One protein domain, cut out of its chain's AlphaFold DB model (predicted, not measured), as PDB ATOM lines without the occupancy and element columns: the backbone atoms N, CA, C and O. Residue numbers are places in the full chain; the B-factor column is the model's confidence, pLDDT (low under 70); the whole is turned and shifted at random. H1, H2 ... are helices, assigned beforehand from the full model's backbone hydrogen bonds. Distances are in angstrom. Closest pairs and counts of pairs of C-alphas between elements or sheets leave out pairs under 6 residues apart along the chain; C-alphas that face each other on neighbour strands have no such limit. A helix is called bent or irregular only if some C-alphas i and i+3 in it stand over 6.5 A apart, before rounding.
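This is residues 20 to 82 of the 82 residues of an uncharacterized protein of Hyphomicrobiales bacterium (UniProt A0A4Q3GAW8). A helical hairpin of two helices side by side, H2 and H3, has a third and longest helix, H1, held off from it like one arm of an open V: H1 comes nearest to H2 towards the link that joins them, and its first residues, 20 to 32, stick out free of the rest. The space between H1 and the hairpin is open, and H1 touches neither H2 nor H3. The printed part has 63 residues with three named helices, in the order H1, H2, H3, and no named strand; the class is all helix. It is only just compact, close to loose, with a radius of gyration of the C-alphas of 12.3 A, and its C-alphas span 32 by 28 by 21 A.

Start at C-alpha 20, printed at (36.985, -9.899, 5.129); from there H1, residues 20 to 40, runs 30.0 A to C-alpha 40 at (36.969, -4.607, 34.676), with z growing along the way. After the four residues 41 to 44, find C-alpha 45 at (24.714, -4.674, 31.705), where H2 begins; it holds residues 45 to 62 and is 25.7 A long from first to last C-alpha. Residues 63 to 66 then lead to H3, residues 67 to 81, which is 21.1 A long and ends at C-alpha 81, (19.261, -3.484, 26.889). None of the three helices is bent or irregular.

Look first at H1: it touches no helix, but H1 and H2 are near each other, with 7 pairs of C-alphas within 10 A and no pair within 8 A. H1 and H3 are apart. Residues 20 to 32, which belong to H1, stand free. Going on, you reach H2 and H3, which touch, with 10 pairs of C-alphas within 8 A. Their closest C-alphas are those of Ile 56 and Val 70, 6.4 A apart. Their lines stand at a shallow tilt of 9 degrees and they run opposite ways, a helical hairpin, with their centres 10.6 A apart. In the backbones of H1, H2 and H3, every O i to N i+4 pair is within hydrogen-bond range.

The two C-alphas farthest apart are those of Gly 41 and Ala 68, 32.5 A. Without residues 20 to 32, the body of 50 residues spans 32 by 24 by 14 A. The printed part has no cut and ends at Ala 82, the chain's last residue. The links H1 to H2 and H2 to H3 are both tight, and no link is long. The mean pLDDT of the printed part is 80.4; look for values under 70 at residues 36 to 37, residue 40 and residues 42 to 43, where the model's confidence is low.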
ATOM      1  N   LYS A  20      35.786  -9.651   4.310       75.19
ATOM      2  CA  LYS A  20      36.985  -9.899   5.129       75.19
ATOM      3  C   LYS A  20      37.346  -8.708   6.016       75.19
ATOM      4  O   LYS A  20      37.688  -8.897   7.177       75.19
ATOM      5  N   GLN A  21      37.254  -7.483   5.492       70.88
ATOM      6  CA  GLN A  21      37.515  -6.266   6.270       70.88
ATOM      7  C   GLN A  21      36.445  -6.040   7.343       70.88
ATOM      8  O   GLN A  21      36.768  -5.586   8.436       70.88
ATOM      9  N   ARG A  22      35.186  -6.389   7.056       71.94
ATOM     10  CA  ARG A  22      34.092  -6.329   8.036       71.94
ATOM     11  C   ARG A  22      34.286  -7.348   9.154       71.94
ATOM     12  O   ARG A  22      34.158  -6.986  10.315       71.94
ATOM     13  N   ILE A  23      34.644  -8.587   8.813       73.56
ATOM     14  CA  ILE A  23      34.936  -9.646   9.789       73.56
ATOM     15  C   ILE A  23      36.121  -9.243  10.670       73.56
ATOM     16  O   ILE A  23      35.990  -9.278  11.885       73.56
ATOM     17  N   ALA A  24      37.218  -8.754  10.087       72.12
ATOM     18  CA  ALA A  24      38.373  -8.289  10.855       72.12
ATOM     19  C   ALA A  24      38.030  -7.116  11.795       72.12
ATOM     20  O   ALA A  24      38.524  -7.046  12.918       72.12
ATOM     21  N   ALA A  25      37.160  -6.196  11.364       71.44
ATOM     22  CA  ALA A  25      36.686  -5.106  12.217       71.44
ATOM     23  C   ALA A  25      35.803  -5.612  13.371       71.44
ATOM     24  O   ALA A  25      35.924  -5.121  14.492       71.44
ATOM     25  N   LEU A  26      34.947  -6.606  13.115       72.12
ATOM     26  CA  LEU A  26      34.143  -7.265  14.147       72.12
ATOM     27  C   LEU A  26      35.023  -8.035  15.136       72.12
ATOM     28  O   LEU A  26      34.813  -7.925  16.339       72.12
ATOM     29  N   GLU A  27      36.034  -8.756  14.658       75.56
ATOM     30  CA  GLU A  27      37.012  -9.447  15.503       75.56
ATOM     31  C   GLU A  27      37.768  -8.465  16.399       75.56
ATOM     32  O   GLU A  27      37.865  -8.688  17.603       75.56
ATOM     33  N   LEU A  28      38.240  -7.347  15.839       78.44
ATOM     34  CA  LEU A  28      38.920  -6.306  16.606       78.44
ATOM     35  C   LEU A  28      37.996  -5.687  17.661       78.44
ATOM     36  O   LEU A  28      38.418  -5.467  18.796       78.44
ATOM     37  N   LEU A  29      36.737  -5.420  17.308       76.06
ATOM     38  CA  LEU A  29      35.742  -4.907  18.246       76.06
ATOM     39  C   LEU A  29      35.513  -5.891  19.399       76.06
ATOM     40  O   LEU A  29      35.539  -5.483  20.557       76.06
ATOM     41  N   VAL A  30      35.344  -7.179  19.093       73.38
ATOM     42  CA  VAL A  30      35.159  -8.230  20.103       73.38
ATOM     43  C   VAL A  30      36.404  -8.368  20.978       73.38
ATOM     44  O   VAL A  30      36.273  -8.446  22.194       73.38
ATOM     45  N   GLN A  31      37.610  -8.326  20.409       74.94
ATOM     46  CA  GLN A  31      38.858  -8.338  21.181       74.94
ATOM     47  C   GLN A  31      38.959  -7.141  22.130       74.94
ATOM     48  O   GLN A  31      39.323  -7.314  23.290       74.94
ATOM     49  N   GLN A  32      38.607  -5.939  21.666       77.44
ATOM     50  CA  GLN A  32      38.584  -4.743  22.510       77.44
ATOM     51  C   GLN A  32      37.531  -4.857  23.616       77.44
ATOM     52  O   GLN A  32      37.813  -4.517  24.760       77.44
ATOM     53  N   MET A  33      36.345  -5.394  23.316       73.62
ATOM     54  CA  MET A  33      35.326  -5.663  24.332       73.62
ATOM     55  C   MET A  33      35.817  -6.668  25.376       73.62
ATOM     56  O   MET A  33      35.684  -6.407  26.566       73.62
ATOM     57  N   VAL A  34      36.427  -7.780  24.954       74.69
ATOM     58  CA  VAL A  34      37.008  -8.787  25.858       74.69
ATOM     59  C   VAL A  34      38.114  -8.182  26.716       74.69
ATOM     60  O   VAL A  34      38.161  -8.451  27.908       74.69
ATOM     61  N   PHE A  35      38.960  -7.319  26.155       76.62
ATOM     62  CA  PHE A  35      39.998  -6.632  26.920       76.62
ATOM     63  C   PHE A  35      39.412  -5.715  28.002       76.62
ATOM     64  O   PHE A  35      39.886  -5.709  29.136       76.62
ATOM     65  N   VAL A  36      38.354  -4.962  27.682       69.69
ATOM     66  CA  VAL A  36      37.657  -4.128  28.674       69.69
ATOM     67  C   VAL A  36      36.979  -5.003  29.735       69.69
ATOM     68  O   VAL A  36      37.048  -4.676  30.917       69.69
ATOM     69  N   LEU A  37      36.371  -6.124  29.336       68.12
ATOM     70  CA  LEU A  37      35.757  -7.102  30.241       68.12
ATOM     71  C   LEU A  37      36.777  -7.694  31.222       68.12
ATOM     72  O   LEU A  37      36.522  -7.708  32.423       68.12
ATOM     73  N   ASP A  38      37.933  -8.123  30.718       72.56
ATOM     74  CA  ASP A  38      39.027  -8.706  31.502       72.56
ATOM     75  C   ASP A  38      39.614  -7.682  32.488       72.56
ATOM     76  O   ASP A  38      39.783  -7.964  33.673       72.56
ATOM     77  N   ALA A  39      39.816  -6.437  32.041       72.00
ATOM     78  CA  ALA A  39      40.320  -5.356  32.889       72.00
ATOM     79  C   ALA A  39      39.331  -4.919  33.989       72.00
ATOM     80  O   ALA A  39      39.752  -4.474  35.056       72.00
ATOM     81  N   GLN A  40      38.022  -5.014  33.738       66.62
ATOM     82  CA  GLN A  40      36.969  -4.607  34.676       66.62
ATOM     83  C   GLN A  40      36.499  -5.766  35.582       66.62
ATOM     84  O   GLN A  40      35.743  -5.546  36.531       66.62
ATOM     85  N   GLY A  41      36.954  -6.994  35.310       72.69
ATOM     86  CA  GLY A  41      36.590  -8.224  36.013       72.69
ATOM     87  C   GLY A  41      35.210  -8.745  35.609       72.69
ATOM     88  O   GLY A  41      35.097  -9.763  34.932       72.69
ATOM     89  N   ALA A  42      34.146  -8.051  36.017       67.19
ATOM     90  CA  ALA A  42      32.774  -8.372  35.632       67.19
ATOM     91  C   ALA A  42      32.078  -7.113  35.106       67.19
ATOM     92  O   ALA A  42      31.637  -6.262  35.880       67.19
ATOM     93  N   MET A  43      31.963  -6.987  33.784       69.19
ATOM     94  CA  MET A  43      31.084  -5.978  33.195       69.19
ATOM     95  C   MET A  43      29.646  -6.467  33.332       69.19
ATOM     96  O   MET A  43      29.254  -7.488  32.766       69.19
ATOM     97  N   ASN A  44      28.863  -5.735  34.110       76.94
ATOM     98  CA  ASN A  44      27.419  -5.899  34.140       76.94
ATOM     99  C   ASN A  44      26.774  -5.129  32.974       76.94
ATOM    100  O   ASN A  44      27.438  -4.357  32.276       76.94
ATOM    101  N   ALA A  45      25.472  -5.342  32.764       79.19
ATOM    102  CA  ALA A  45      24.714  -4.674  31.705       79.19
ATOM    103  C   ALA A  45      24.881  -3.141  31.753       79.19
ATOM    104  O   ALA A  45      25.155  -2.525  30.726       79.19
ATOM    105  N   ASP A  46      24.856  -2.551  32.953       83.25
ATOM    106  CA  ASP A  46      25.053  -1.110  33.159       83.25
ATOM    107  C   ASP A  46      26.434  -0.618  32.694       83.25
ATOM    108  O   ASP A  46      26.572   0.481  32.151       83.25
ATOM    109  N   GLY A  47      27.487  -1.409  32.922       81.75
ATOM    110  CA  GLY A  47      28.844  -1.096  32.482       81.75
ATOM    111  C   GLY A  47      28.968  -1.109  30.960       81.75
ATOM    112  O   GLY A  47      29.558  -0.193  30.380       81.75
ATOM    113  N   LEU A  48      28.357  -2.107  30.318       81.00
ATOM    114  CA  LEU A  48      28.304  -2.216  28.862       81.00
ATOM    115  C   LEU A  48      27.511  -1.058  28.240       81.00
ATOM    116  O   LEU A  48      27.971  -0.458  27.266       81.00
ATOM    117  N   ASP A  49      26.366  -0.703  28.823       85.25
ATOM    118  CA  ASP A  49      25.524   0.407  28.371       85.25
ATOM    119  C   ASP A  49      26.266   1.753  28.423       85.25
ATOM    120  O   ASP A  49      26.314   2.499  27.440       85.25
ATOM    121  N   ARG A  50      26.955   2.036  29.536       86.19
ATOM    122  CA  ARG A  50      27.775   3.253  29.675       86.19
ATOM    123  C   ARG A  50      28.915   3.303  28.665       86.19
ATOM    124  O   ARG A  50      29.212   4.374  28.122       86.19
ATOM    125  N   TRP A  51      29.568   2.168  28.415       85.38
ATOM    126  CA  TRP A  51      30.654   2.089  27.442       85.38
ATOM    127  C   TRP A  51      30.149   2.330  26.014       85.38
ATOM    128  O   TRP A  51      30.700   3.190  25.322       85.38
ATOM    129  N   LEU A  52      29.068   1.657  25.598       87.94
ATOM    130  CA  LEU A  52      28.454   1.841  24.277       87.94
ATOM    131  C   LEU A  52      27.985   3.282  24.073       87.94
ATOM    132  O   LEU A  52      28.332   3.901  23.067       87.94
ATOM    133  N   THR A  53      27.307   3.856  25.067       91.38
ATOM    134  CA  THR A  53      26.866   5.258  25.045       91.38
ATOM    135  C   THR A  53      28.046   6.215  24.845       91.38
ATOM    136  O   THR A  53      27.995   7.135  24.023       91.38
ATOM    137  N   THR A  54      29.160   5.974  25.546       90.06
ATOM    138  CA  THR A  54      30.384   6.776  25.405       90.06
ATOM    139  C   THR A  54      31.001   6.627  24.014       90.06
ATOM    140  O   THR A  54      31.403   7.621  23.402       90.06
ATOM    141  N   ALA A  55      31.082   5.399  23.498       87.19
ATOM    142  CA  ALA A  55      31.630   5.117  22.179       87.19
ATOM    143  C   ALA A  55      30.801   5.793  21.075       87.19
ATOM    144  O   ALA A  55      31.363   6.509  20.247       87.19
ATOM    145  N   ILE A  56      29.473   5.653  21.114       90.00
ATOM    146  CA  ILE A  56      28.538   6.259  20.156       90.00
ATOM    147  C   ILE A  56      28.647   7.787  20.169       90.00
ATOM    148  O   ILE A  56      28.798   8.406  19.113       90.00
ATOM    149  N   SER A  57      28.653   8.407  21.355       90.25
ATOM    150  CA  SER A  57      28.815   9.860  21.493       90.25
ATOM    151  C   SER A  57      30.121  10.352  20.854       90.25
ATOM    152  O   SER A  57      30.124  11.323  20.092       90.25
ATOM    153  N   ARG A  58      31.232   9.637  21.073       86.88
ATOM    154  CA  ARG A  58      32.520   9.959  20.443       86.88
ATOM    155  C   ARG A  58      32.510   9.737  18.934       86.88
ATOM    156  O   ARG A  58      33.102  10.543  18.216       86.88
ATOM    157  N   MET A  59      31.846   8.696  18.433       88.00
ATOM    158  CA  MET A  59      31.707   8.458  16.991       88.00
ATOM    159  C   MET A  59      30.969   9.611  16.305       88.00
ATOM    160  O   MET A  59      31.442  10.094  15.277       88.00
ATOM    161  N   TYR A  60      29.886  10.114  16.910       88.88
ATOM    162  CA  TYR A  60      29.192  11.310  16.424       88.88
ATOM    163  C   TYR A  60      30.077  12.557  16.476       88.88
ATOM    164  O   TYR A  60      30.179  13.276  15.485       88.88
ATOM    165  N   ALA A  61      30.756  12.800  17.601       87.06
ATOM    166  CA  ALA A  61      31.595  13.985  17.770       87.06
ATOM    167  C   ALA A  61      32.774  14.026  16.785       87.06
ATOM    168  O   ALA A  61      33.151  15.088  16.294       87.06
ATOM    169  N   THR A  62      33.360  12.864  16.487       87.75
ATOM    170  CA  THR A  62      34.548  12.754  15.629       87.75
ATOM    171  C   THR A  62      34.224  12.503  14.160       87.75
ATOM    172  O   THR A  62      35.125  12.580  13.329       87.75
ATOM    173  N   ASN A  63      32.965  12.189  13.825       85.19
ATOM    174  CA  ASN A  63      32.561  11.682  12.508       85.19
ATOM    175  C   ASN A  63      33.446  10.520  12.014       85.19
ATOM    176  O   ASN A  63      33.648  10.342  10.813       85.19
ATOM    177  N   SER A  64      33.996   9.733  12.945       78.31
ATOM    178  CA  SER A  64      34.914   8.626  12.638       78.31
ATOM    179  C   SER A  64      34.219   7.464  11.926       78.31
ATOM    180  O   SER A  64      34.875   6.672  11.253       78.31
ATOM    181  N   VAL A  65      32.891   7.393  12.033       83.38
ATOM    182  CA  VAL A  65      32.032   6.369  11.437       83.38
ATOM    183  C   VAL A  65      30.845   7.063  10.745       83.38
ATOM    184  O   VAL A  65      30.363   8.083  11.246       83.38
ATOM    185  N   PRO A  66      30.343   6.566   9.594       88.81
ATOM    186  CA  PRO A  66      29.151   7.123   8.959       88.81
ATOM    187  C   PRO A  66      27.943   7.155   9.907       88.81
ATOM    188  O   PRO A  66      27.630   6.158  10.549       88.81
ATOM    189  N   ALA A  67      27.196   8.263   9.926       84.69
ATOM    190  CA  ALA A  67      26.064   8.448  10.843       84.69
ATOM    191  C   ALA A  67      25.005   7.327  10.778       84.69
ATOM    192  O   ALA A  67      24.405   6.987  11.795       84.69
ATOM    193  N   ALA A  68      24.795   6.723   9.603       82.94
ATOM    194  CA  ALA A  68      23.877   5.597   9.431       82.94
ATOM    195  C   ALA A  68      24.340   4.325  10.168       82.94
ATOM    196  O   ALA A  68      23.508   3.581  10.685       82.94
ATOM    197  N   GLU A  69      25.651   4.091  10.239       85.31
ATOM    198  CA  GLU A  69      26.235   2.966  10.974       85.31
ATOM    199  C   GLU A  69      26.173   3.221  12.484       85.31
ATOM    200  O   GLU A  69      25.762   2.337  13.232       85.31
ATOM    201  N   VAL A  70      26.445   4.455  12.927       89.12
ATOM    202  CA  VAL A  70      26.287   4.849  14.340       89.12
ATOM    203  C   VAL A  70      24.825   4.699  14.794       89.12
ATOM    204  O   VAL A  70      24.553   4.145  15.856       89.12
ATOM    205  N   ALA A  71      23.861   5.083  13.951       86.56
ATOM    206  CA  ALA A  71      22.436   4.894  14.226       86.56
ATOM    207  C   ALA A  71      21.998   3.415  14.214       86.56
ATOM    208  O   ALA A  71      21.035   3.035  14.883       86.56
ATOM    209  N   ALA A  72      22.657   2.554  13.434       84.56
ATOM    210  CA  ALA A  72      22.420   1.112  13.486       84.56
ATOM    211  C   ALA A  72      22.953   0.505  14.793       84.56
ATOM    212  O   ALA A  72      22.278  -0.336  15.382       84.56
ATOM    213  N   LEU A  73      24.110   0.979  15.265       86.31
ATOM    214  CA  LEU A  73      24.698   0.567  16.536       86.31
ATOM    215  C   LEU A  73      23.818   0.963  17.731       86.31
ATOM    216  O   LEU A  73      23.556   0.116  18.578       86.31
ATOM    217  N   GLN A  74      23.284   2.191  17.753       89.50
ATOM    218  CA  GLN A  74      22.348   2.629  18.799       89.50
ATOM    219  C   GLN A  74      21.110   1.725  18.864       89.50
ATOM    220  O   GLN A  74      20.764   1.212  19.920       89.50
ATOM    221  N   ARG A  75      20.493   1.423  17.713       88.56
ATOM    222  CA  ARG A  75      19.332   0.517  17.661       88.56
ATOM    223  C   ARG A  75      19.648  -0.895  18.149       88.56
ATOM    224  O   ARG A  75      18.758  -1.586  18.635       88.56
ATOM    225  N   LEU A  76      20.881  -1.363  17.958       83.69
ATOM    226  CA  LEU A  76      21.311  -2.655  18.481       83.69
ATOM    227  C   LEU A  76      21.450  -2.608  20.007       83.69
ATOM    228  O   LEU A  76      20.949  -3.514  20.664       83.69
ATOM    229  N   GLN A  77      22.073  -1.559  20.554       86.25
ATOM    230  CA  GLN A  77      22.160  -1.335  22.001       86.25
ATOM    231  C   GLN A  77      20.765  -1.336  22.633       86.25
ATOM    232  O   GLN A  77      20.518  -2.126  23.538       86.25
ATOM    233  N   ASP A  78      19.831  -0.555  22.083       86.38
ATOM    234  CA  ASP A  78      18.461  -0.454  22.599       86.38
ATOM    235  C   ASP A  78      17.745  -1.820  22.623       86.38
ATOM    236  O   ASP A  78      16.956  -2.093  23.517       86.38
ATOM    237  N   ARG A  79      18.032  -2.708  21.659       84.12
ATOM    238  CA  ARG A  79      17.457  -4.067  21.606       84.12
ATOM    239  C   ARG A  79      18.086  -5.050  22.587       84.12
ATOM    240  O   ARG A  79      17.438  -6.029  22.928       84.12
ATOM    241  N   VAL A  80      19.356  -4.857  22.934       75.69
ATOM    242  CA  VAL A  80      20.086  -5.729  23.868       75.69
ATOM    243  C   VAL A  80      19.810  -5.325  25.318       75.69
ATOM    244  O   VAL A  80      19.860  -6.181  26.194       75.69
ATOM    245  N   MET A  81      19.518  -4.044  25.557       80.56
ATOM    246  CA  MET A  81      19.261  -3.484  26.889       80.56
ATOM    247  C   MET A  81      17.772  -3.415  27.270       80.56
ATOM    248  O   MET A  81      17.466  -3.058  28.407       80.56
ATOM    249  N   ALA A  82      16.863  -3.720  26.337       71.94
ATOM    250  CA  ALA A  82      15.425  -3.870  26.591       71.94
ATOM    251  C   ALA A  82      15.100  -5.232  27.220       71.94
ATOM    252  O   ALA A  82      14.223  -5.255  28.113       71.94
TER     253      ALA A  82